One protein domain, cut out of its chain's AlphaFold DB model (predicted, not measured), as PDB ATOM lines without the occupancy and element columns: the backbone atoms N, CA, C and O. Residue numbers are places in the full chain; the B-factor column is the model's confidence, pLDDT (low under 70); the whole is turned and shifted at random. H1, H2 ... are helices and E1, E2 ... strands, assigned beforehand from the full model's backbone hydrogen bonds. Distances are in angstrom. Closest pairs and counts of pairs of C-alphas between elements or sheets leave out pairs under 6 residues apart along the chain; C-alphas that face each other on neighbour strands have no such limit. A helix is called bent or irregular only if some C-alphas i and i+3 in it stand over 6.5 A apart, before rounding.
ATOM      1  N   ASP A 219     153.502 286.341 197.111       80.19
ATOM      2  CA  ASP A 219     153.257 286.060 198.537       80.19
ATOM      3  C   ASP A 219     152.655 287.287 199.256       80.19
ATOM      4  O   ASP A 219     152.033 287.132 200.312       80.19
ATOM      5  N   GLU A 220     152.809 288.496 198.700       77.31
ATOM      6  CA  GLU A 220     152.257 289.745 199.239       77.31
ATOM      7  C   GLU A 220     150.745 289.848 198.987       77.31
ATOM      8  O   GLU A 220     150.225 289.392 197.967       77.31
ATOM      9  N   ASP A 221     150.002 290.411 199.942       72.25
ATOM     10  CA  ASP A 221     148.554 290.599 199.799       72.25
ATOM     11  C   ASP A 221     148.262 291.755 198.840       72.25
ATOM     12  O   ASP A 221     148.859 292.828 198.952       72.25
ATOM     13  N   ASN A 222     147.326 291.549 197.906       72.19
ATOM     14  CA  ASN A 222     146.933 292.591 196.959       72.19
ATOM     15  C   ASN A 222     146.424 293.817 197.730       72.19
ATOM     16  O   ASN A 222     145.705 293.659 198.721       72.19
ATOM     17  N   TYR A 223     146.760 295.025 197.264       66.69
ATOM     18  CA  TYR A 223     146.285 296.260 197.885       66.69
ATOM     19  C   TYR A 223     144.750 296.314 197.889       66.69
ATOM     20  O   TYR A 223     144.093 296.055 196.877       66.69
ATOM     21  N   ILE A 224     144.198 296.658 199.049       67.94
ATOM     22  CA  ILE A 224     142.778 296.915 199.281       67.94
ATOM     23  C   ILE A 224     142.719 298.298 199.923       67.94
ATOM     24  O   ILE A 224     143.400 298.531 200.923       67.94
ATOM     25  N   ASN A 225     141.905 299.196 199.368       66.88
ATOM     26  CA  ASN A 225     141.635 300.506 199.962       66.88
ATOM     27  C   ASN A 225     141.163 300.353 201.426       66.88
ATOM     28  O   ASN A 225     140.263 299.557 201.695       66.88
ATOM     29  N   ASP A 226     141.744 301.116 202.359       68.62
ATOM     30  CA  ASP A 226     141.473 301.007 203.800       68.62
ATOM     31  C   ASP A 226     139.989 301.198 204.176       68.62
ATOM     32  O   ASP A 226     139.514 300.550 205.110       68.62
ATOM     33  N   ASP A 227     139.228 302.026 203.452       66.44
ATOM     34  CA  ASP A 227     137.792 302.201 203.715       66.44
ATOM     35  C   ASP A 227     136.981 300.978 203.266       66.44
ATOM     36  O   ASP A 227     136.149 300.479 204.027       66.44
ATOM     37  N   ALA A 228     137.275 300.433 202.081       66.19
ATOM     38  CA  ALA A 228     136.664 299.189 201.606       66.19
ATOM     39  C   ALA A 228     137.064 298.000 202.494       66.19
ATOM     40  O   ALA A 228     136.234 297.155 202.825       66.19
ATOM     41  N   ARG A 229     138.325 297.961 202.935       69.44
ATOM     42  CA  ARG A 229     138.823 296.987 203.904       69.44
ATOM     43  C   ARG A 229     138.051 297.081 205.216       69.44
ATOM     44  O   ARG A 229     137.610 296.049 205.699       69.44
ATOM     45  N   ARG A 230     137.849 298.281 205.775       71.50
ATOM     46  CA  ARG A 230     137.084 298.474 207.018       71.50
ATOM     47  C   ARG A 230     135.637 298.005 206.869       71.50
ATOM     48  O   ARG A 230     135.197 297.197 207.679       71.50
ATOM     49  N   GLU A 231     134.929 298.450 205.824       69.56
ATOM     50  CA  GLU A 231     133.534 298.045 205.554       69.56
ATOM     51  C   GLU A 231     133.380 296.509 205.527       69.56
ATOM     52  O   GLU A 231     132.387 295.960 206.005       69.56
ATOM     53  N   VAL A 232     134.386 295.812 205.001       71.12
ATOM     54  CA  VAL A 232     134.401 294.363 204.790       71.12
ATOM     55  C   VAL A 232     134.946 293.579 206.001       71.12
ATOM     56  O   VAL A 232     134.432 292.504 206.329       71.12
ATOM     57  N   ASP A 233     135.942 294.103 206.719       74.50
ATOM     58  CA  ASP A 233     136.469 293.521 207.960       74.50
ATOM     59  C   ASP A 233     135.429 293.603 209.096       74.50
ATOM     60  O   ASP A 233     135.302 292.649 209.868       74.50
ATOM     61  N   GLU A 234     134.615 294.663 209.136       77.88
ATOM     62  CA  GLU A 234     133.494 294.832 210.074       77.88
ATOM     63  C   GLU A 234     132.263 293.962 209.740       77.88
ATOM     64  O   GLU A 234     131.516 293.577 210.642       77.88
ATOM     65  N   ALA A 235     132.035 293.613 208.468       83.81
ATOM     66  CA  ALA A 235     130.935 292.726 208.086       83.81
ATOM     67  C   ALA A 235     131.188 291.296 208.596       83.81
ATOM     68  O   ALA A 235     132.155 290.647 208.199       83.81
ATOM     69  N   ALA A 236     130.316 290.768 209.457       87.31
ATOM     70  CA  ALA A 236     130.449 289.418 210.018       87.31
ATOM     71  C   ALA A 236     130.112 288.312 209.002       87.31
ATOM     72  O   ALA A 236     130.624 287.198 209.087       87.31
ATOM     73  N   PHE A 237     129.260 288.629 208.029       88.19
ATOM     74  CA  PHE A 237     128.809 287.717 206.988       88.19
ATOM     75  C   PHE A 237     128.950 288.381 205.631       88.19
ATOM     76  O   PHE A 237     128.497 289.509 205.448       88.19
ATOM     77  N   ILE A 238     129.542 287.668 204.679       87.38
ATOM     78  CA  ILE A 238     129.646 288.109 203.292       87.38
ATOM     79  C   ILE A 238     129.317 286.911 202.424       87.38
ATOM     80  O   ILE A 238     130.092 285.953 202.363       87.38
ATOM     81  N   CYS A 239     128.160 286.954 201.772       87.19
ATOM     82  CA  CYS A 239     127.706 285.869 200.925       87.19
ATOM     83  C   CYS A 239     126.990 286.378 199.688       87.19
ATOM     84  O   CYS A 239     126.334 287.417 199.673       87.19
ATOM     85  N   GLU A 240     127.171 285.624 198.627       86.31
ATOM     86  CA  GLU A 240     126.697 285.921 197.297       86.31
ATOM     87  C   GLU A 240     125.385 285.194 197.017       86.31
ATOM     88  O   GLU A 240     125.141 284.086 197.504       86.31
ATOM     89  N   GLY A 241     124.539 285.814 196.203       89.88
ATOM     90  CA  GLY A 241     123.284 285.209 195.806       89.88
ATOM     91  C   GLY A 241     122.768 285.674 194.456       89.88
ATOM     92  O   GLY A 241     123.217 286.671 193.883       89.88
ATOM     93  N   THR A 242     121.801 284.920 193.948       91.62
ATOM     94  CA  THR A 242     121.124 285.180 192.677       91.62
ATOM     95  C   THR A 242     119.808 285.906 192.928       91.62
ATOM     96  O   THR A 242     118.987 285.440 193.719       91.62
ATOM     97  N   VAL A 243     119.550 287.017 192.235       94.06
ATOM     98  CA  VAL A 243     118.248 287.696 192.320       94.06
ATOM     99  C   VAL A 243     117.165 286.802 191.704       94.06
ATOM    100  O   VAL A 243     117.215 286.474 190.518       94.06
ATOM    101  N   THR A 244     116.167 286.410 192.498       95.38
ATOM    102  CA  THR A 244     115.026 285.576 192.077       95.38
ATOM    103  C   THR A 244     113.764 286.393 191.809       95.38
ATOM    104  O   THR A 244     112.932 285.988 190.998       95.38
ATOM    105  N   SER A 245     113.627 287.569 192.431       95.94
ATOM    106  CA  SER A 245     112.583 288.549 192.110       95.94
ATOM    107  C   SER A 245     113.048 289.976 192.384       95.94
ATOM    108  O   SER A 245     113.804 290.203 193.325       95.94
ATOM    109  N   LYS A 246     112.498 290.943 191.648       94.94
ATOM    110  CA  LYS A 246     112.700 292.383 191.840       94.94
ATOM    111  C   LYS A 246     111.365 293.101 191.677       94.94
ATOM    112  O   LYS A 246     110.636 292.833 190.725       94.94
ATOM    113  N   GLU A 247     111.084 294.042 192.570       95.88
ATOM    114  CA  GLU A 247     109.951 294.960 192.472       95.88
ATOM    115  C   GLU A 247     110.351 296.339 193.015       95.88
ATOM    116  O   GLU A 247     111.159 296.431 193.939       95.88
ATOM    117  N   ILE A 248     109.812 297.418 192.439       95.19
ATOM    118  CA  ILE A 248     110.042 298.779 192.942       95.19
ATOM    119  C   ILE A 248     108.982 299.089 193.998       95.19
ATOM    120  O   ILE A 248     107.785 298.978 193.739       95.19
ATOM    121  N   TYR A 249     109.433 299.492 195.177       96.19
ATOM    122  CA  TYR A 249     108.624 299.921 196.309       96.19
ATOM    123  C   TYR A 249     108.753 301.431 196.503       96.19
ATOM    124  O   TYR A 249     109.839 301.998 196.366       96.19
ATOM    125  N   GLY A 250     107.646 302.070 196.874       95.31
ATOM    126  CA  GLY A 250     107.652 303.434 197.392       95.31
ATOM    127  C   GLY A 250     107.745 303.429 198.916       95.31
ATOM    128  O   GLY A 250     107.215 302.531 199.568       95.31
ATOM    129  N   ARG A 251     108.392 304.445 199.494       94.50
ATOM    130  CA  ARG A 251     108.245 304.821 200.907       94.50
ATOM    131  C   ARG A 251     107.646 306.220 200.978       94.50
ATOM    132  O   ARG A 251     108.222 307.168 200.441       94.50
ATOM    133  N   THR A 252     106.489 306.362 201.618       92.25
ATOM    134  CA  THR A 252     105.844 307.674 201.766       92.25
ATOM    135  C   THR A 252     106.485 308.511 202.861       92.25
ATOM    136  O   THR A 252     107.141 307.996 203.769       92.25
ATOM    137  N   ARG A 253     106.220 309.821 202.839       86.44
ATOM    138  CA  ARG A 253     106.596 310.750 203.924       86.44
ATOM    139  C   ARG A 253     105.927 310.419 205.271       86.44
ATOM    140  O   ARG A 253     106.340 310.930 206.306       86.44
ATOM    141  N   THR A 254     104.913 309.553 205.254       88.56
ATOM    142  CA  THR A 254     104.200 308.998 206.418       88.56
ATOM    143  C   THR A 254     104.610 307.558 206.759       88.56
ATOM    144  O   THR A 254     103.924 306.896 207.532       88.56
ATOM    145  N   ASP A 255     105.730 307.084 206.207       87.75
ATOM    146  CA  ASP A 255     106.366 305.786 206.480       87.75
ATOM    147  C   ASP A 255     105.613 304.524 206.013       87.75
ATOM    148  O   ASP A 255     105.957 303.405 206.388       87.75
ATOM    149  N   GLU A 256     104.621 304.674 205.130       93.25
ATOM    150  CA  GLU A 256     104.017 303.539 204.421       93.25
ATOM    151  C   GLU A 256     104.987 303.021 203.350       93.25
ATOM    152  O   GLU A 256     105.464 303.806 202.528       93.25
ATOM    153  N   PHE A 257     105.243 301.710 203.345       94.19
ATOM    154  CA  PHE A 257     106.151 301.030 202.419       94.19
ATOM    155  C   PHE A 257     105.445 299.855 201.728       94.19
ATOM    156  O   PHE A 257     105.150 298.846 202.371       94.19
ATOM    157  N   LYS A 258     105.164 299.989 200.426       94.81
ATOM    158  CA  LYS A 258     104.466 298.979 199.604       94.81
ATOM    159  C   LYS A 258     104.938 299.032 198.134       94.81
ATOM    160  O   LYS A 258     105.628 299.993 197.770       94.81
ATOM    161  N   PRO A 259     104.620 298.029 197.290       95.06
ATOM    162  CA  PRO A 259     104.927 298.071 195.863       95.06
ATOM    163  C   PRO A 259     104.416 299.353 195.210       95.06
ATOM    164  O   PRO A 259     103.319 299.818 195.520       95.06
ATOM    165  N   LEU A 260     105.164 299.907 194.254       91.94
ATOM    166  CA  LEU A 260     104.747 301.132 193.568       91.94
ATOM    167  C   LEU A 260     103.424 300.941 192.795       91.94
ATOM    168  O   LEU A 260     102.651 301.878 192.632       91.94
ATOM    169  N   SER A 261     103.138 299.702 192.386       91.12
ATOM    170  CA  SER A 261     101.895 299.252 191.745       91.12
ATOM    171  C   SER A 261     100.656 299.261 192.659       91.12
ATOM    172  O   SER A 261      99.541 299.161 192.148       91.12
ATOM    173  N   GLU A 262     100.827 299.382 193.981       93.94
ATOM    174  CA  GLU A 262      99.735 299.454 194.965       93.94
ATOM    175  C   GLU A 262      99.377 300.890 195.387       93.94
ATOM    176  O   GLU A 262      98.426 301.083 196.149       93.94
ATOM    177  N   TYR A 263     100.109 301.905 194.916       91.12
ATOM    178  CA  TYR A 263      99.727 303.307 195.099       91.12
ATOM    179  C   TYR A 263      98.737 303.743 194.018       91.12
ATOM    180  O   TYR A 263      98.892 303.436 192.835       91.12
ATOM    181  N   THR A 264      97.720 304.499 194.419       90.00
ATOM    182  CA  THR A 264      96.862 305.238 193.484       90.00
ATOM    183  C   THR A 264      97.578 306.476 192.931       90.00
ATOM    184  O   THR A 264      98.568 306.937 193.500       90.00
ATOM    185  N   GLU A 265      97.067 307.041 191.828       85.94
ATOM    186  CA  GLU A 265      97.629 308.256 191.206       85.94
ATOM    187  C   GLU A 265      97.722 309.433 192.199       85.94
ATOM    188  O   GLU A 265      98.706 310.163 192.174       85.94
ATOM    189  N   ASP A 266      96.762 309.569 193.123       84.94
ATOM    190  CA  ASP A 266      96.761 310.624 194.151       84.94
ATOM    191  C   ASP A 266      97.753 310.349 195.307       84.94
ATOM    192  O   ASP A 266      98.202 311.273 195.983       84.94
ATOM    193  N   GLU A 267      98.095 309.082 195.577       86.38
ATOM    194  CA  GLU A 267      99.016 308.712 196.663       86.38
ATOM    195  C   GLU A 267     100.486 308.729 196.224       86.38
ATOM    196  O   GLU A 267     101.371 308.886 197.069       86.38
ATOM    197  N   ILE A 268     100.764 308.578 194.921       86.38
ATOM    198  CA  ILE A 268     102.138 308.503 194.406       86.38
ATOM    199  C   ILE A 268     102.903 309.824 194.609       86.38
ATOM    200  O   ILE A 268     104.103 309.794 194.860       86.38
ATOM    201  N   GLU A 269     102.210 310.970 194.630       85.19
ATOM    202  CA  GLU A 269     102.790 312.289 194.952       85.19
ATOM    203  C   GLU A 269     103.295 312.404 196.411       85.19
ATOM    204  O   GLU A 269     104.032 313.332 196.751       85.19
ATOM    205  N   ASN A 270     102.905 311.474 197.294       88.50
ATOM    206  CA  ASN A 270     103.367 311.399 198.684       88.50
ATOM    207  C   ASN A 270     104.504 310.374 198.890       88.50
ATOM    208  O   ASN A 270     105.020 310.240 200.008       88.50
ATOM    209  N   VAL A 271     104.909 309.649 197.840       91.75
ATOM    210  CA  VAL A 271     106.136 308.840 197.847       91.75
ATOM    211  C   VAL A 271     107.326 309.794 197.901       91.75
ATOM    212  O   VAL A 271     107.438 310.702 197.089       91.75
ATOM    213  N   GLY A 272     108.186 309.621 198.906       88.25
ATOM    214  CA  GLY A 272     109.368 310.464 199.101       88.25
ATOM    215  C   GLY A 272     110.684 309.760 198.786       88.25
ATOM    216  O   GLY A 272     111.710 310.422 198.756       88.25
ATOM    217  N   ARG A 273     110.688 308.428 198.621       91.50
ATOM    218  CA  ARG A 273     111.860 307.623 198.224       91.50
ATOM    219  C   ARG A 273     111.426 306.332 197.542       91.50
ATOM    220  O   ARG A 273     110.473 305.695 197.994       91.50
ATOM    221  N   LEU A 274     112.180 305.912 196.532       93.25
ATOM    222  CA  LEU A 274     112.041 304.612 195.881       93.25
ATOM    223  C   LEU A 274     113.102 303.612 196.344       93.25
ATOM    224  O   LEU A 274     114.239 303.972 196.656       93.25
ATOM    225  N   TYR A 275     112.722 302.335 196.345       93.88
ATOM    226  CA  TYR A 275     113.577 301.202 196.689       93.88
ATOM    227  C   TYR A 275     113.340 300.042 195.717       93.88
ATOM    228  O   TYR A 275     112.195 299.721 195.413       93.88
ATOM    229  N   PHE A 276     114.389 299.348 195.285       94.19
ATOM    230  CA  PHE A 276     114.260 297.965 194.842       94.19
ATOM    231  C   PHE A 276     114.068 297.076 196.073       94.19
ATOM    232  O   PHE A 276     114.895 297.065 196.988       94.19
ATOM    233  N   ARG A 277     112.988 296.297 196.091       95.56
ATOM    234  CA  ARG A 277     112.854 295.144 196.975       95.56
ATOM    235  C   ARG A 277     113.216 293.904 196.170       95.56
ATOM    236  O   ARG A 277     112.458 293.479 195.294       95.56
ATOM    237  N   CYS A 278     114.375 293.338 196.470       95.75
ATOM    238  CA  CYS A 278     114.876 292.135 195.823       95.75
ATOM    239  C   CYS A 278     114.631 290.917 196.717       95.75
ATOM    240  O   CYS A 278     114.747 290.996 197.939       95.75
ATOM    241  N   THR A 279     114.329 289.783 196.094       96.69
ATOM    242  CA  THR A 279     114.486 288.464 196.715       96.69
ATOM    243  C   THR A 279     115.746 287.857 196.117       96.69
ATOM    244  O   THR A 279     115.895 287.838 194.894       96.69
ATOM    245  N   VAL A 280     116.666 287.419 196.967       95.50
ATOM    246  CA  VAL A 280     118.008 286.969 196.599       95.50
ATOM    247  C   VAL A 280     118.223 285.589 197.198       95.50
ATOM    248  O   VAL A 280     118.239 285.443 198.416       95.50
ATOM    249  N   ARG A 281     118.384 284.567 196.361       95.19
ATOM    250  CA  ARG A 281     118.714 283.224 196.838       95.19
ATOM    251  C   ARG A 281     120.181 283.158 197.211       95.19
ATOM    252  O   ARG A 281     121.022 283.470 196.377       95.19
ATOM    253  N   LEU A 282     120.488 282.703 198.421       91.94
ATOM    254  CA  LEU A 282     121.857 282.483 198.893       91.94
ATOM    255  C   LEU A 282     122.404 281.155 198.336       91.94
ATOM    256  O   LEU A 282     122.646 280.202 199.073       91.94
ATOM    257  N   ASP A 283     122.517 281.080 197.007       87.31
ATOM    258  CA  ASP A 283     123.055 279.941 196.246       87.31
ATOM    259  C   ASP A 283     124.490 280.156 195.731       87.31
ATOM    260  O   ASP A 283     125.062 279.251 195.118       87.31
ATOM    261  N   GLY A 284     125.069 281.333 195.982       78.31
ATOM    262  CA  GLY A 284     126.469 281.644 195.710       78.31
ATOM    263  C   GLY A 284     127.402 281.223 196.844       78.31
ATOM    264  O   GLY A 284     127.034 280.488 197.767       78.31
ATOM    265  N   ARG A 285     128.650 281.690 196.782       79.00
ATOM    266  CA  ARG A 285     129.642 281.392 197.819       79.00
ATOM    267  C   ARG A 285     129.555 282.380 198.985       79.00
ATOM    268  O   ARG A 285     129.467 283.589 198.790       79.00
ATOM    269  N   CYS A 286     129.670 281.868 200.212       83.31
ATOM    270  CA  CYS A 286     129.962 282.703 201.375       83.31
ATOM    271  C   CYS A 286     131.482 282.824 201.551       83.31
ATOM    272  O   CYS A 286     132.181 281.821 201.700       83.31
ATOM    273  N   PHE A 287     131.984 284.056 201.519       75.94
ATOM    274  CA  PHE A 287     133.396 284.405 201.708       75.94
ATOM    275  C   PHE A 287     133.744 284.581 203.188       75.94
ATOM    276  O   PHE A 287     134.888 284.386 203.585       75.94
ATOM    277  N   LYS A 288     132.745 284.930 204.009       82.12
ATOM    278  CA  LYS A 288     132.872 285.163 205.452       82.12
ATOM    279  C   LYS A 288     131.550 284.829 206.148       82.12
ATOM    280  O   LYS A 288     130.490 285.044 205.561       82.12
ATOM    281  N   GLY A 289     131.598 284.304 207.372       84.88
ATOM    282  CA  GLY A 289     130.398 284.014 208.164       84.88
ATOM    283  C   GLY A 289     129.563 282.825 207.674       84.88
ATOM    284  O   GLY A 289     128.358 282.788 207.911       84.88
ATOM    285  N   SER A 290     130.147 281.852 206.966       87.62
ATOM    286  CA  SER A 290     129.395 280.691 206.443       87.62
ATOM    287  C   SER A 290     128.726 279.854 207.550       87.62
ATOM    288  O   SER A 290     127.641 279.304 207.373       87.62
ATOM    289  N   GLU A 291     129.331 279.842 208.734       88.19
ATOM    290  CA  GLU A 291     128.834 279.279 209.984       88.19
ATOM    291  C   GLU A 291     127.586 279.989 210.539       88.19
ATOM    292  O   GLU A 291     126.863 279.403 211.345       88.19
ATOM    293  N   LEU A 292     127.287 281.214 210.082       89.75
ATOM    294  CA  LEU A 292     126.090 281.972 210.459       89.75
ATOM    295  C   LEU A 292     124.864 281.601 209.605       89.75
ATOM    296  O   LEU A 292     123.739 281.857 210.033       89.75
ATOM    297  N   VAL A 293     125.040 280.939 208.449       88.88
ATOM    298  CA  VAL A 293     123.938 280.532 207.545       88.88
ATOM    299  C   VAL A 293     122.803 279.776 208.265       88.88
ATOM    300  O   VAL A 293     121.641 280.131 208.056       88.88
ATOM    301  N   PRO A 294     123.060 278.793 209.160       89.25
ATOM    302  CA  PRO A 294     121.993 278.102 209.896       89.25
ATOM    303  C   PRO A 294     121.174 279.025 210.818       89.25
ATOM    304  O   PRO A 294     120.002 278.754 211.092       89.25
ATOM    305  N   TYR A 295     121.776 280.122 211.282       91.12
ATOM    306  CA  TYR A 295     121.174 281.085 212.203       91.12
ATOM    307  C   TYR A 295     120.373 282.181 211.483       91.12
ATOM    308  O   TYR A 295     119.538 282.822 212.118       91.12
ATOM    309  N   LEU A 296     120.532 282.351 210.162       91.69
ATOM    310  CA  LEU A 296     119.757 283.318 209.367       91.69
ATOM    311  C   LEU A 296     118.239 283.093 209.467       91.69
ATOM    312  O   LEU A 296     117.479 284.041 209.332       91.69
ATOM    313  N   SER A 297     117.791 281.873 209.790       91.19
ATOM    314  CA  SER A 297     116.379 281.536 210.062       91.19
ATOM    315  C   SER A 297     115.741 282.292 211.241       91.19
ATOM    316  O   SER A 297     114.530 282.206 211.441       91.19
ATOM    317  N   GLN A 298     116.536 283.027 212.024       91.69
ATOM    318  CA  GLN A 298     116.059 283.936 213.070       91.69
ATOM    319  C   GLN A 298     115.690 285.330 212.532       91.69
ATOM    320  O   GLN A 298     114.928 286.056 213.174       91.69
ATOM    321  N   LEU A 299     116.208 285.703 211.356       91.12
ATOM    322  CA  LEU A 299     115.887 286.950 210.667       91.12
ATOM    323  C   LEU A 299     114.530 286.814 209.960       91.12
ATOM    324  O   LEU A 299     114.173 285.747 209.465       91.12
ATOM    325  N   ARG A 300     113.751 287.898 209.902       90.12
ATOM    326  CA  ARG A 300     112.406 287.877 209.284       90.12
ATOM    327  C   ARG A 300     112.455 287.918 207.762       90.12
ATOM    328  O   ARG A 300     111.468 287.615 207.099       90.12
ATOM    329  N   GLU A 301     113.582 288.368 207.241       92.50
ATOM    330  CA  GLU A 301     113.871 288.585 205.838       92.50
ATOM    331  C   GLU A 301     114.291 287.293 205.122       92.50
ATOM    332  O   GLU A 301     114.262 287.261 203.897       92.50
ATOM    333  N   TYR A 302     114.653 286.238 205.861       94.12
ATOM    334  CA  TYR A 302     115.193 284.992 205.316       94.12
ATOM    335  C   TYR A 302     114.200 283.828 205.416       94.12
ATOM    336  O   TYR A 302     113.744 283.471 206.505       94.12
ATOM    337  N   ASP A 303     113.913 283.178 204.288       94.12
ATOM    338  CA  ASP A 303     113.178 281.914 204.243       94.12
ATOM    339  C   ASP A 303     114.139 280.721 204.156       94.12
ATOM    340  O   ASP A 303     114.679 280.381 203.102       94.12
ATOM    341  N   ALA A 304     114.286 280.013 205.275       90.31
ATOM    342  CA  ALA A 304     115.127 278.825 205.372       90.31
ATOM    343  C   ALA A 304     114.661 277.632 204.508       90.31
ATOM    344  O   ALA A 304     115.432 276.687 204.338       90.31
ATOM    345  N   ALA A 305     113.429 277.633 203.980       90.75
ATOM    346  CA  ALA A 305     112.942 276.560 203.109       90.75
ATOM    347  C   ALA A 305     113.404 276.712 201.649       90.75
ATOM    348  O   ALA A 305     113.597 275.706 200.963       90.75
ATOM    349  N   SER A 306     113.576 277.949 201.177       91.12
ATOM    350  CA  SER A 306     114.039 278.278 199.820       91.12
ATOM    351  C   SER A 306     115.501 278.727 199.760       91.12
ATOM    352  O   SER A 306     116.123 278.612 198.704       91.12
ATOM    353  N   GLY A 307     116.055 279.207 200.881       91.75
ATOM    354  CA  GLY A 307     117.340 279.908 200.919       91.75
ATOM    355  C   GLY A 307     117.244 281.354 200.420       91.75
ATOM    356  O   GLY A 307     118.272 281.965 200.128       91.75
ATOM    357  N   ASP A 308     116.030 281.892 200.284       95.81
ATOM    358  CA  ASP A 308     115.780 283.226 199.747       95.81
ATOM    359  C   ASP A 308     115.816 284.287 200.870       95.81
ATOM    360  O   ASP A 308     115.166 284.153 201.907       95.81
ATOM    361  N   MET A 309     116.567 285.366 200.644       94.88
ATOM    362  CA  MET A 309     116.702 286.540 201.509       94.88
ATOM    363  C   MET A 309     116.042 287.761 200.854       94.88
ATOM    364  O   MET A 309     116.266 288.044 199.677       94.88
ATOM    365  N   VAL A 310     115.250 288.516 201.611       95.06
ATOM    366  CA  VAL A 310     114.676 289.798 201.183       95.06
ATOM    367  C   VAL A 310     115.662 290.923 201.475       95.06
ATOM    368  O   VAL A 310     116.088 291.102 202.613       95.06
ATOM    369  N   VAL A 311     115.980 291.715 200.455       93.38
ATOM    370  CA  VAL A 311     116.962 292.805 200.523       93.38
ATOM    371  C   VAL A 311     116.310 294.094 200.026       93.38
ATOM    372  O   VAL A 311     115.617 294.083 199.004       93.38
ATOM    373  N   ILE A 312     116.488 295.198 200.760       92.25
ATOM    374  CA  ILE A 312     115.865 296.491 200.441       92.25
ATOM    375  C   ILE A 312     116.954 297.494 200.073       92.25
ATOM    376  O   ILE A 312     117.731 297.947 200.906       92.25
ATOM    377  N   ILE A 313     116.971 297.865 198.800       90.81
ATOM    378  CA  ILE A 313     118.008 298.676 198.174       90.81
ATOM    379  C   ILE A 313     117.370 300.000 197.737       90.81
ATOM    380  O   ILE A 313     116.494 299.961 196.879       90.81
ATOM    381  N   PRO A 314     117.734 301.176 198.275       89.56
ATOM    382  CA  PRO A 314     117.217 302.442 197.753       89.56
ATOM    383  C   PRO A 314     117.654 302.668 196.299       89.56
ATOM    384  O   PRO A 314     118.699 302.188 195.868       89.56
ATOM    385  N   ILE A 315     116.849 303.397 195.529       89.50
ATOM    386  CA  ILE A 315     117.165 303.723 194.133       89.50
ATOM    387  C   ILE A 315     117.899 305.065 194.093       89.50
ATOM    388  O   ILE A 315     117.395 306.065 194.609       89.50
ATOM    389  N   GLY A 316     119.087 305.092 193.485       85.25
ATOM    390  CA  GLY A 316     119.844 306.326 193.262       85.25
ATOM    391  C   GLY A 316     119.133 307.264 192.282       85.25
ATOM    392  O   GLY A 316     118.551 306.812 191.290       85.25
ATOM    393  N   ARG A 317     119.173 308.569 192.561       86.25
ATOM    394  CA  ARG A 317     118.718 309.601 191.620       86.25
ATOM    395  C   ARG A 317     119.780 309.819 190.541       86.25
ATOM    396  O   ARG A 317     120.968 309.811 190.849       86.25
ATOM    397  N   ARG A 318     119.364 310.078 189.300       83.31
ATOM    398  CA  ARG A 318     120.266 310.595 188.265       83.31
ATOM    399  C   ARG A 318     120.790 311.966 188.687       83.31
ATOM    400  O   ARG A 318     120.001 312.900 188.840       83.31
ATOM    401  N   ILE A 319     122.105 312.087 188.823       78.25
ATOM    402  CA  ILE A 319     122.764 313.360 189.118       78.25
ATOM    403  C   ILE A 319     122.657 314.277 187.888       78.25
ATOM    404  O   ILE A 319     122.778 313.835 186.743       78.25
ATOM    405  N   SER A 320     122.379 315.559 188.119       75.62
ATOM    406  CA  SER A 320     122.261 316.580 187.075       75.62
ATOM    407  C   SER A 320     123.321 317.675 187.222       75.62
ATOM    408  O   SER A 320     123.772 317.979 188.321       75.62
ATOM    409  N   GLU A 321     123.672 318.339 186.116       74.81
ATOM    410  CA  GLU A 321     124.590 319.497 186.119       74.81
ATOM    411  C   GLU A 321     124.047 320.726 186.886       74.81
ATOM    412  O   GLU A 321     124.771 321.704 187.072       74.81
ATOM    413  N   TYR A 322     122.777 320.688 187.313       77.62
ATOM    414  CA  TYR A 322     122.103 321.734 188.091       77.62
ATOM    415  C   TYR A 322     121.934 321.365 189.570       77.62
ATOM    416  O   TYR A 322     121.353 322.153 190.316       77.62
ATOM    417  N   ASP A 323     122.398 320.186 189.983       80.25
ATOM    418  CA  ASP A 323     122.317 319.749 191.371       80.25
ATOM    419  C   ASP A 323     123.260 320.592 192.245       80.25
ATOM    420  O   ASP A 323     124.432 320.789 191.915       80.25
ATOM    421  N   ASP A 324     122.740 321.100 193.363       78.31
ATOM    422  CA  ASP A 324     123.528 321.784 194.387       78.31
ATOM    423  C   ASP A 324     123.925 320.826 195.526       78.31
ATOM    424  O   ASP A 324     123.574 319.646 195.535       78.31
ATOM    425  N   GLU A 325     124.656 321.345 196.516       73.12
ATOM    426  CA  GLU A 325     125.103 320.591 197.700       73.12
ATOM    427  C   GLU A 325     123.957 320.074 198.603       73.12
ATOM    428  O   GLU A 325     124.216 319.366 199.576       73.12
ATOM    429  N   PHE A 326     122.698 320.413 198.299       75.12
ATOM    430  CA  PHE A 326     121.502 319.973 199.023       75.12
ATOM    431  C   PHE A 326     120.609 319.028 198.204       75.12
ATOM    432  O   PHE A 326     119.575 318.576 198.710       75.12
ATOM    433  N   ALA A 327     120.974 318.723 196.957       74.00
ATOM    434  CA  ALA A 327     120.203 317.845 196.091       74.00
ATOM    435  C   ALA A 327     120.174 316.402 196.635       74.00
ATOM    436  O   ALA A 327     121.179 315.857 197.084       74.00
ATOM    437  N   GLY A 328     119.003 315.758 196.608       76.88
ATOM    438  CA  GLY A 328     118.830 314.429 197.205       76.88
ATOM    439  C   GLY A 328     119.577 313.318 196.455       76.88
ATOM    440  O   GLY A 328     119.532 313.260 195.227       76.88
ATOM    441  N   THR A 329     120.200 312.390 197.187       79.31
ATOM    442  CA  THR A 329     120.905 311.217 196.627       79.31
ATOM    443  C   THR A 329     119.956 310.147 196.054       79.31
ATOM    444  O   THR A 329     120.325 309.383 195.162       79.31
ATOM    445  N   TYR A 330     118.720 310.067 196.558       86.00
ATOM    446  CA  TYR A 330     117.755 309.009 196.228       86.00
ATOM    447  C   TYR A 330     116.622 309.521 195.340       86.00
ATOM    448  O   TYR A 330     116.177 310.655 195.499       86.00
ATOM    449  N   ALA A 331     116.134 308.675 194.434       88.31
ATOM    450  CA  ALA A 331     115.005 308.998 193.571       88.31
ATOM    451  C   ALA A 331     113.690 309.026 194.374       88.31
ATOM    452  O   ALA A 331     113.396 308.075 195.108       88.31
ATOM    453  N   GLU A 332     112.881 310.083 194.218       89.31
ATOM    454  CA  GLU A 332     111.500 310.113 194.731       89.31
ATOM    455  C   GLU A 332     110.528 309.531 193.682       89.31
ATOM    456  O   GLU A 332     109.544 308.882 194.040       89.31
ATOM    457  N   THR A 333     110.845 309.677 192.386       88.38
ATOM    458  CA  THR A 333     110.034 309.203 191.248       88.38
ATOM    459  C   THR A 333     110.814 308.322 190.256       88.38
ATOM    460  O   THR A 333     112.042 308.299 190.245       88.38
ATOM    461  N   ILE A 334     110.105 307.568 189.400       88.56
ATOM    462  CA  ILE A 334     110.735 306.677 188.400       88.56
ATOM    463  C   ILE A 334     111.537 307.462 187.353       88.56
ATOM    464  O   ILE A 334     112.610 307.014 186.962       88.56
ATOM    465  N   ASP A 335     111.044 308.621 186.912       87.50
ATOM    466  CA  ASP A 335     111.702 309.428 185.872       87.50
ATOM    467  C   ASP A 335     113.029 310.051 186.357       87.50
ATOM    468  O   ASP A 335     113.880 310.425 185.548       87.50
ATOM    469  N   GLU A 336     113.211 310.138 187.677       87.81
ATOM    470  CA  GLU A 336     114.420 310.612 188.355       87.81
ATOM    471  C   GLU A 336     115.425 309.494 188.668       87.81
ATOM    472  O   GLU A 336     116.565 309.789 189.030       87.81
ATOM    473  N   ALA A 337     115.032 308.221 188.563       87.56
ATOM    474  CA  ALA A 337     115.917 307.097 188.842       87.56
ATOM    475  C   ALA A 337     117.070 307.043 187.831       87.56
ATOM    476  O   ALA A 337     116.857 307.139 186.620       87.56
ATOM    477  N   ASP A 338     118.295 306.847 188.323       83.38
ATOM    478  CA  ASP A 338     119.465 306.749 187.449       83.38
ATOM    479  C   ASP A 338     119.357 305.556 186.488       83.38
ATOM    480  O   ASP A 338     119.401 305.713 185.260       83.38
ATOM    481  N   ASN A 339     119.117 304.373 187.061       83.62
ATOM    482  CA  ASN A 339     118.951 303.128 186.332       83.62
ATOM    483  C   ASN A 339     117.907 302.222 187.014       83.62
ATOM    484  O   ASN A 339     118.176 301.595 188.039       83.62
ATOM    485  N   THR A 340     116.709 302.127 186.427       85.25
ATOM    486  CA  THR A 340     115.623 301.232 186.881       85.25
ATOM    487  C   THR A 340     115.872 299.759 186.567       85.25
ATOM    488  O   THR A 340     115.177 298.887 187.097       85.25
ATOM    489  N   ASP A 341     116.843 299.468 185.708       84.94
ATOM    490  CA  ASP A 341     117.090 298.150 185.131       84.94
ATOM    491  C   ASP A 341     118.213 297.400 185.871       84.94
ATOM    492  O   ASP A 341     118.635 296.353 185.413       84.94
ATOM    493  N   LEU A 342     118.654 297.863 187.049       85.00
ATOM    494  CA  LEU A 342     119.566 297.118 187.938       85.00
ATOM    495  C   LEU A 342     118.844 296.006 188.719       85.00
ATOM    496  O   LEU A 342     117.671 296.166 189.055       85.00
ATOM    497  N   TYR A 343     119.539 294.930 189.089       88.19
ATOM    498  CA  TYR A 343     119.035 293.812 189.906       88.19
ATOM    499  C   TYR A 343     117.953 292.973 189.212       88.19
ATOM    500  O   TYR A 343     116.954 292.594 189.825       88.19
ATOM    501  N   ASN A 344     118.097 292.699 187.916       89.56
ATOM    502  CA  ASN A 344     117.155 291.822 187.219       89.56
ATOM    503  C   ASN A 344     117.283 290.362 187.672       89.56
ATOM    504  O   ASN A 344     118.300 289.925 188.208       89.56
ATOM    505  N   VAL A 345     116.229 289.579 187.434       91.75
ATOM    506  CA  VAL A 345     116.205 288.153 187.783       91.75
ATOM    507  C   VAL A 345     117.325 287.409 187.051       91.75
ATOM    508  O   VAL A 345     117.393 287.444 185.825       91.75
ATOM    509  N   GLY A 346     118.171 286.713 187.812       87.50
ATOM    510  CA  GLY A 346     119.374 286.029 187.332       87.50
ATOM    511  C   GLY A 346     120.683 286.787 187.576       87.50
ATOM    512  O   GLY A 346     121.737 286.152 187.578       87.50
ATOM    513  N   GLU A 347     120.640 288.098 187.840       86.69
ATOM    514  CA  GLU A 347     121.833 288.871 188.209       86.69
ATOM    515  C   GLU A 347     122.369 288.456 189.586       86.69
ATOM    516  O   GLU A 347     121.644 287.919 190.435       86.69
ATOM    517  N   LYS A 348     123.666 288.694 189.799       84.62
ATOM    518  CA  LYS A 348     124.376 288.325 191.025       84.62
ATOM    519  C   LYS A 348     124.553 289.530 191.937       84.62
ATOM    520  O   LYS A 348     124.938 290.610 191.489       84.62
ATOM    521  N   LEU A 349     124.314 289.315 193.227       87.50
ATOM    522  CA  LEU A 349     124.453 290.325 194.267       87.50
ATOM    523  C   LEU A 349     125.298 289.769 195.412       87.50
ATOM    524  O   LEU A 349     125.039 288.670 195.902       87.50
ATOM    525  N   LEU A 350     126.290 290.539 195.850       86.12
ATOM    526  CA  LEU A 350     127.047 290.250 197.059       86.12
ATOM    527  C   LEU A 350     126.400 290.980 198.239       86.12
ATOM    528  O   LEU A 350     126.214 292.198 198.194       86.12
ATOM    529  N   LEU A 351     126.063 290.236 199.287       89.19
ATOM    530  CA  LEU A 351     125.450 290.742 200.511       89.19
ATOM    531  C   LEU A 351     126.487 290.737 201.629       89.19
ATOM    532  O   LEU A 351     127.072 289.693 201.919       89.19
ATOM    533  N   ALA A 352     126.683 291.882 202.275       87.31
ATOM    534  CA  ALA A 352     127.511 292.013 203.467       87.31
ATOM    535  C   ALA A 352     126.635 292.428 204.654       87.31
ATOM    536  O   ALA A 352     126.017 293.493 204.636       87.31
ATOM    537  N   TYR A 353     126.576 291.588 205.687       87.81
ATOM    538  CA  TYR A 353     125.792 291.838 206.894       87.81
ATOM    539  C   TYR A 353     126.692 292.013 208.115       87.81
ATOM    540  O   TYR A 353     127.570 291.197 208.402       87.81
ATOM    541  N   TYR A 354     126.407 293.067 208.873       87.69
ATOM    542  CA  TYR A 354     126.998 293.334 210.179       87.69
ATOM    543  C   TYR A 354     126.117 292.629 211.206       87.69
ATOM    544  O   TYR A 354     124.981 293.055 211.438       87.69
ATOM    545  N   MET A 355     126.595 291.509 211.751       88.44
ATOM    546  CA  MET A 355     125.801 290.634 212.615       88.44
ATOM    547  C   MET A 355     126.585 290.163 213.831       88.44
ATOM    548  O   MET A 355     127.790 289.943 213.748       88.44
ATOM    549  N   GLU A 356     125.874 289.946 214.929       86.38
ATOM    550  CA  GLU A 356     126.411 289.410 216.176       86.38
ATOM    551  C   GLU A 356     125.588 288.190 216.609       86.38
ATOM    552  O   GLU A 356     124.360 288.188 216.502       86.38
ATOM    553  N   LEU A 357     126.266 287.134 217.067       85.88
ATOM    554  CA  LEU A 357     125.643 285.920 217.597       85.88
ATOM    555  C   LEU A 357     125.926 285.835 219.103       85.88
ATOM    556  O   LEU A 357     126.930 285.258 219.519       85.88
ATOM    557  N   GLU A 358     125.033 286.402 219.912       86.31
ATOM    558  CA  GLU A 358     125.137 286.418 221.378       86.31
ATOM    559  C   GLU A 358     124.105 285.453 221.982       86.31
ATOM    560  O   GLU A 358     122.937 285.460 221.596       86.31
ATOM    561  N   ASP A 359     124.534 284.563 222.884       86.12
ATOM    562  CA  ASP A 359     123.697 283.525 223.520       86.12
ATOM    563  C   ASP A 359     122.837 282.675 222.546       86.12
ATOM    564  O   ASP A 359     121.804 282.104 222.905       86.12
ATOM    565  N   GLY A 360     123.288 282.549 221.292       82.00
ATOM    566  CA  GLY A 360     122.598 281.827 220.219       82.00
ATOM    567  C   GLY A 360     121.509 282.628 219.493       82.00
ATOM    568  O   GLY A 360     120.891 282.086 218.572       82.00
ATOM    569  N   ALA A 361     121.291 283.893 219.864       86.12
ATOM    570  CA  ALA A 361     120.444 284.842 219.151       86.12
ATOM    571  C   ALA A 361     121.262 285.614 218.104       86.12
ATOM    572  O   ALA A 361     122.293 286.201 218.434       86.12
ATOM    573  N   LEU A 362     120.812 285.611 216.847       90.50
ATOM    574  CA  LEU A 362     121.459 286.348 215.760       90.50
ATOM    575  C   LEU A 362     120.840 287.743 215.609       90.50
ATOM    576  O   LEU A 362     119.658 287.879 215.289       90.50
ATOM    577  N   TRP A 363     121.660 288.774 215.778       85.56
ATOM    578  CA  TRP A 363     121.287 290.173 215.591       85.56
ATOM    579  C   TRP A 363     121.868 290.698 214.278       85.56
ATOM    580  O   TRP A 363     123.044 290.489 214.004       85.56
ATOM    581  N   LYS A 364     121.061 291.397 213.466       86.31
ATOM    582  CA  LYS A 364     121.522 292.140 212.278       86.31
ATOM    583  C   LYS A 364     121.492 293.636 212.582       86.31
ATOM    584  O   LYS A 364     120.428 294.176 212.877       86.31
ATOM    585  N   HIS A 365     122.643 294.297 212.486       82.25
ATOM    586  CA  HIS A 365     122.802 295.722 212.799       82.25
ATOM    587  C   HIS A 365     122.740 296.605 211.549       82.25
ATOM    588  O   HIS A 365     122.146 297.680 211.589       82.25
ATOM    589  N   ALA A 366     123.329 296.147 210.443       72.88
ATOM    590  CA  ALA A 366     123.365 296.858 209.168       72.88
ATOM    591  C   ALA A 366     123.532 295.885 207.989       72.88
ATOM    592  O   ALA A 366     123.914 294.722 208.170       72.88
ATOM    593  N   GLU A 367     123.264 296.376 206.778       82.06
ATOM    594  CA  GLU A 367     123.468 295.651 205.526       82.06
ATOM    595  C   GLU A 367     124.067 296.545 204.441       82.06
ATOM    596  O   GLU A 367     123.635 297.681 204.265       82.06
ATOM    597  N   ASN A 368     125.032 295.998 203.706       81.50
ATOM    598  CA  ASN A 368     125.603 296.565 202.493       81.50
ATOM    599  C   ASN A 368     125.395 295.587 201.334       81.50
ATOM    600  O   ASN A 368     125.354 294.367 201.519       81.50
ATOM    601  N   THR A 369     125.269 296.125 200.122       83.75
ATOM    602  CA  THR A 369     125.117 295.326 198.901       83.75
ATOM    603  C   THR A 369     126.081 295.814 197.830       83.75
ATOM    604  O   THR A 369     126.298 297.021 197.684       83.75
ATOM    605  N   TYR A 370     126.642 294.871 197.076       80.81
ATOM    606  CA  TYR A 370     127.526 295.154 195.949       80.81
ATOM    607  C   TYR A 370     127.017 294.410 194.717       80.81
ATOM    608  O   TYR A 370     126.869 293.183 194.741       80.81
ATOM    609  N   ARG A 371     126.732 295.151 193.647       79.62
ATOM    610  CA  ARG A 371     126.295 294.591 192.362       79.62
ATOM    611  C   ARG A 371     127.479 294.018 191.600       79.62
ATOM    612  O   ARG A 371     128.579 294.554 191.703       79.62
ATOM    613  N   TYR A 372     127.234 292.975 190.814       73.94
ATOM    614  CA  TYR A 372     128.186 292.564 189.789       73.94
ATOM    615  C   TYR A 372     128.139 293.549 188.612       73.94
ATOM    616  O   TYR A 372     127.072 293.771 188.040       73.94
ATOM    617  N   ASP A 373     129.278 294.135 188.258       72.38
ATOM    618  CA  ASP A 373     129.433 295.039 187.120       72.38
ATOM    619  C   ASP A 373     130.175 294.332 185.975       72.38
ATOM    620  O   ASP A 373     131.383 294.087 186.033       72.38
ATOM    621  N   GLU A 374     129.438 293.977 184.918       64.94
ATOM    622  CA  GLU A 374     129.994 293.299 183.743       64.94
ATOM    623  C   GLU A 374     130.979 294.171 182.947       64.94
ATOM    624  O   GLU A 374     131.881 293.618 182.311       64.94
ATOM    625  N   TYR A 375     130.836 295.502 182.986       65.00
ATOM    626  CA  TYR A 375     131.712 296.431 182.272       65.00
ATOM    627  C   TYR A 375     133.067 296.527 182.974       65.00
ATOM    628  O   TYR A 375     134.097 296.298 182.339       65.00
ATOM    629  N   GLU A 376     133.086 296.720 184.294       64.25
ATOM    630  CA  GLU A 376     134.330 296.632 185.072       64.25
ATOM    631  C   GLU A 376     134.947 295.216 184.972       64.25
ATOM    632  O   GLU A 376     136.172 295.059 184.908       64.25
ATOM    633  N   SER A 377     134.118 294.168 184.820       64.69
ATOM    634  CA  SER A 377     134.580 292.782 184.616       64.69
ATOM    635  C   SER A 377     135.471 292.556 183.393       64.69
ATOM    636  O   SER A 377     136.113 291.505 183.325       64.69
ATOM    637  N   MET A 378     135.515 293.474 182.419       59.47
ATOM    638  CA  MET A 378     136.326 293.301 181.209       59.47
ATOM    639  C   MET A 378     137.770 293.791 181.364       59.47
ATOM    640  O   MET A 378     138.657 293.285 180.678       59.47
ATOM    641  N   TYR A 379     138.021 294.753 182.257       61.50
ATOM    642  CA  TYR A 379     139.371 295.270 182.512       61.50
ATOM    643  C   TYR A 379     140.178 294.355 183.438       61.50
ATOM    644  O   TYR A 379     141.408 294.285 183.345       61.50
ATOM    645  N   HIS A 380     139.461 293.579 184.255       62.12
ATOM    646  CA  HIS A 380     139.982 292.486 185.069       62.12
ATOM    647  C   HIS A 380     141.000 292.875 186.169       62.12
ATOM    648  O   HIS A 380     141.613 292.011 186.794       62.12
ATOM    649  N   ASN A 381     141.148 294.175 186.423       51.47
ATOM    650  CA  ASN A 381     142.074 294.795 187.377       51.47
ATOM    651  C   ASN A 381     141.379 295.758 188.365       51.47
ATOM    652  O   ASN A 381     142.067 296.463 189.090       51.47
ATOM    653  N   VAL A 382     140.046 295.790 188.345       51.88
ATOM    654  CA  VAL A 382     139.144 296.719 189.052       51.88
ATOM    655  C   VAL A 382     138.069 295.928 189.799       51.88
ATOM    656  O   VAL A 382     137.848 294.743 189.526       51.88
ATOM    657  N   ALA A 383     137.380 296.546 190.756       56.78
ATOM    658  CA  ALA A 383     136.349 295.856 191.529       56.78
ATOM    659  C   ALA A 383     135.042 295.642 190.744       56.78
ATOM    660  O   ALA A 383     134.181 296.511 190.716       56.78
ATOM    661  N   TYR A 384     134.815 294.430 190.219       66.00
ATOM    662  CA  TYR A 384     133.511 294.086 189.613       66.00
ATOM    663  C   TYR A 384     132.382 293.937 190.639       66.00
ATOM    664  O   TYR A 384     131.229 293.830 190.243       66.00
ATOM    665  N   TYR A 385     132.686 293.899 191.942       70.69
ATOM    666  CA  TYR A 385     131.680 294.089 192.985       70.69
ATOM    667  C   TYR A 385     131.685 295.551 193.419       70.69
ATOM    668  O   TYR A 385     132.444 295.951 194.303       70.69
ATOM    669  N   VAL A 386     130.836 296.339 192.759       71.56
ATOM    670  CA  VAL A 386     130.708 297.786 192.963       71.56
ATOM    671  C   VAL A 386     129.630 298.048 194.019       71.56
ATOM    672  O   VAL A 386     128.558 297.436 193.938       71.56
ATOM    673  N   PRO A 387     129.847 298.953 194.995       72.06
ATOM    674  CA  PRO A 387     128.804 299.365 195.924       72.06
ATOM    675  C   PRO A 387     127.532 299.785 195.186       72.06
ATOM    676  O   PRO A 387     127.555 300.564 194.233       72.06
ATOM    677  N   THR A 388     126.395 299.277 195.646       71.94
ATOM    678  CA  THR A 388     125.084 299.594 195.071       71.94
ATOM    679  C   THR A 388     124.738 301.090 195.159       71.94
ATOM    680  O   THR A 388     123.981 301.592 194.331       71.94
ATOM    681  N   LEU A 389     125.308 301.802 196.141       63.56
ATOM    682  CA  LEU A 389     125.024 303.202 196.472       63.56
ATOM    683  C   LEU A 389     126.317 303.970 196.785       63.56
ATOM    684  O   LEU A 389     126.680 304.072 197.954       63.56
ATOM    685  N   LYS A 390     127.001 304.539 195.790       56.03
ATOM    686  CA  LYS A 390     127.950 305.641 196.040       56.03
ATOM    687  C   LYS A 390     127.801 306.725 194.976       56.03
ATOM    688  O   LYS A 390     127.464 306.448 193.829       56.03
ATOM    689  N   GLU A 391     127.972 307.960 195.426       47.34
ATOM    690  CA  GLU A 391     127.846 309.181 194.634       47.34
ATOM    691  C   GLU A 391     129.007 309.261 193.627       47.34
ATOM    692  O   GLU A 391     130.131 308.869 193.941       47.34
ATOM    693  N   GLU A 392     128.759 309.775 192.415       42.28
ATOM    694  CA  GLU A 392     129.735 309.761 191.302       42.28
ATOM    695  C   GLU A 392     131.068 310.479 191.611       42.28
ATOM    696  O   GLU A 392     132.052 310.319 190.889       42.28
ATOM    697  N   TYR A 393     131.124 311.256 192.695       37.91
ATOM    698  CA  TYR A 393     132.257 312.098 193.069       37.91
ATOM    699  C   TYR A 393     133.409 311.374 193.795       37.91
ATOM    700  O   TYR A 393     134.508 311.926 193.841       37.91
ATOM    701  N   GLU A 394     133.214 310.149 194.302       44.34
ATOM    702  CA  GLU A 394     134.263 309.371 195.004       44.34
ATOM    703  C   GLU A 394     134.833 308.193 194.181       44.34
ATOM    704  O   GLU A 394     135.654 307.407 194.664       44.34
ATOM    705  N   ILE A 395     134.435 308.055 192.911       45.56
ATOM    706  CA  ILE A 395     134.812 306.918 192.056       45.56
ATOM    707  C   ILE A 395     136.222 307.110 191.466       45.56
ATOM    708  O   ILE A 395     136.381 307.462 190.295       45.56
ATOM    709  N   LYS A 396     137.260 306.869 192.279       46.16
ATOM    710  CA  LYS A 396     138.643 306.675 191.789       46.16
ATOM    711  C   LYS A 396     139.417 305.527 192.425       46.16
ATOM    712  O   LYS A 396     140.194 304.902 191.715       46.16
ATOM    713  N   ASP A 397     139.176 305.221 193.700       46.59
ATOM    714  CA  ASP A 397     140.080 304.359 194.480       46.59
ATOM    715  C   ASP A 397     139.417 303.067 195.010       46.59
ATOM    716  O   ASP A 397     139.912 302.455 195.956       46.59
ATOM    717  N   TYR A 398     138.287 302.631 194.436       51.38
ATOM    718  CA  TYR A 398     137.532 301.449 194.897       51.38
ATOM    719  C   TYR A 398     138.030 300.101 194.337       51.38
ATOM    720  O   TYR A 398     137.240 299.195 194.075       51.38
ATOM    721  N   ASP A 399     139.348 299.907 194.290       55.16
ATOM    722  CA  ASP A 399     139.981 298.583 194.167       55.16
ATOM    723  C   ASP A 399     139.886 297.832 195.511       55.16
ATOM    724  O   ASP A 399     140.857 297.649 196.245       55.16
ATOM    725  N   GLY A 400     138.652 297.478 195.887       60.50
ATOM    726  CA  GLY A 400     138.298 297.024 197.234       60.50
ATOM    727  C   GLY A 400     137.825 295.573 197.298       60.50
ATOM    728  O   GLY A 400     138.575 294.661 197.643       60.50
ATOM    729  N   VAL A 401     136.546 295.352 196.985       68.69
ATOM    730  CA  VAL A 401     135.834 294.102 197.314       68.69
ATOM    731  C   VAL A 401     136.349 292.897 196.526       68.69
ATOM    732  O   VAL A 401     136.475 291.809 197.083       68.69
ATOM    733  N   MET A 402     136.696 293.080 195.250       75.00
ATOM    734  CA  MET A 402     137.266 292.009 194.425       75.00
ATOM    735  C   MET A 402     138.635 291.566 194.955       75.00
ATOM    736  O   MET A 402     138.848 290.378 195.183       75.00
ATOM    737  N   ASN A 403     139.528 292.518 195.248       73.88
ATOM    738  CA  ASN A 403     140.847 292.234 195.818       73.88
ATOM    739  C   ASN A 403     140.741 291.585 197.204       73.88
ATOM    740  O   ASN A 403     141.493 290.657 197.496       73.88
ATOM    741  N   TYR A 404     139.764 291.996 198.021       73.25
ATOM    742  CA  TYR A 404     139.453 291.311 199.274       73.25
ATOM    743  C   TYR A 404     139.059 289.852 199.049       73.25
ATOM    744  O   TYR A 404     139.689 288.964 199.618       73.25
ATOM    745  N   VAL A 405     138.061 289.590 198.196       76.81
ATOM    746  CA  VAL A 405     137.595 288.228 197.885       76.81
ATOM    747  C   VAL A 405     138.754 287.345 197.418       76.81
ATOM    748  O   VAL A 405     138.920 286.244 197.938       76.81
TER     749      VAL A 405
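This is residues 219 to 405 of the 461 residues of the protein "Conserved domain protein" of Ruminococcus albus 8 (UniProt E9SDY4). One strongly twisted, branched sheet makes the core: its long strand E1 bends sharply and joins a wing, where E3 runs beside its later part and E5 beside E3, to the long hairpin E6 and E7. The sheet curls round the helix H3, while H1 and H5 pack on the opposite face; the far end of the wing bears E2 and the small helix H2, and from the long loop after E5 residues 321 to 326 stick out. The printed part has 187 residues with five named helices and eight named strands, in the order H1, E1, E2, H2, E3, E4, H3, E5, E6, E7, H4, E8, H5; the class is mixed, helices and strands, and the neighbour strands are antiparallel. The whole is compact, with a radius of gyration of the C-alphas of 17.6 A and spans of 58 by 40 by 29 A.

E1, residues 237 to 252, is the longest strand by residues, with 16; it measures 30.9 A, from C-alpha 237 at (128.809, 287.717, 206.988) to C-alpha 252 at (105.844, 307.674, 201.766), and bends by 103 degrees at residue 240. E3, residues 271 to 281, measures 28.6 A, and E5, residues 308 to 314, 19.4 A. E6, residues 348 to 358, measures 30.4 A; E7, residues 361 to 372, measures 31.3 A and bends by 66 degrees at residue 365. The short strands are E2, residues 257 to 259, E4, residues 286 to 288, and E8, residues 385 to 387. H1, residues 226 to 234, is 11.9 A long and begins at C-alpha 226, (141.473, 301.007, 203.800). H3, residues 290 to 298, is 15.2 A long and only just irregular: C-alphas 291 and 294 are 6.9 A apart. H2 is residues 265 to 268, H4 residues 376 to 379, and H5 residues 401 to 405, ending at C-alpha 405, (137.595, 288.228, 197.885).

E1 has staggered pairing. E6, beside residues 237 to 242, and E2, beside residues 248 to 251, lie on one side of it, with N 239 and O 351 at 3.0 A and N 250 and O 258 at 3.0 A. E3 lies on the other side, beside residues 241 to 252, with N 249 and O 275 at 2.8 A. E4 pairs with E1 as well, N 238 and O 288 being 2.9 A apart. Outward from E3 comes the edge strand E5, with N 278 and O 311 at 2.9 A. E6 and E7 form a hairpin, with N 352 and O 368 at 2.9 A, and the edge strand E8 follows on E7's other side, with N 371 and O 386 at 2.9 A. H3 is on the sheet, which curls round it; its closest C-alphas to E7 are those of Tyr 295 and Leu 362, 6.4 A apart. H1 and H3 lie on opposite faces. H1 lies over E6 at a height over the sheet of 9.8 A and runs along the strands, at 19 degrees to E6 on the local plane. H5, on the same face as H1, lies over none of the strands, at a height over the sheet of 4.5 A, only just above the sheet's level. H1 and H5 touch, their closest C-alphas being those of Ala 228 and Val 401, 6.7 A apart. H4 is not on the sheet, and H2 only just is not, with 4 pairs of C-alphas within 10 A. In H1 and H5 every O i to N i+4 pair is within hydrogen-bond range; in H3 1 of 5 is, beside 4 of 6 O i to N i+3 pairs, and H2 and H4 are too short for an i+4 pair.

The C-alphas farthest apart, those of Asp 219 and Asp 266, are 61.8 A from each other. The printed part has no cut. The links E5 to E6, 33 residues, and E8 to H5, 13 residues, are long; in the former, residues 321 to 326 stand free. The mean pLDDT of the printed part is 81.5, with 32 residues under 70: residues 223 to 229, 231, 374 to 384 and 389 to 401.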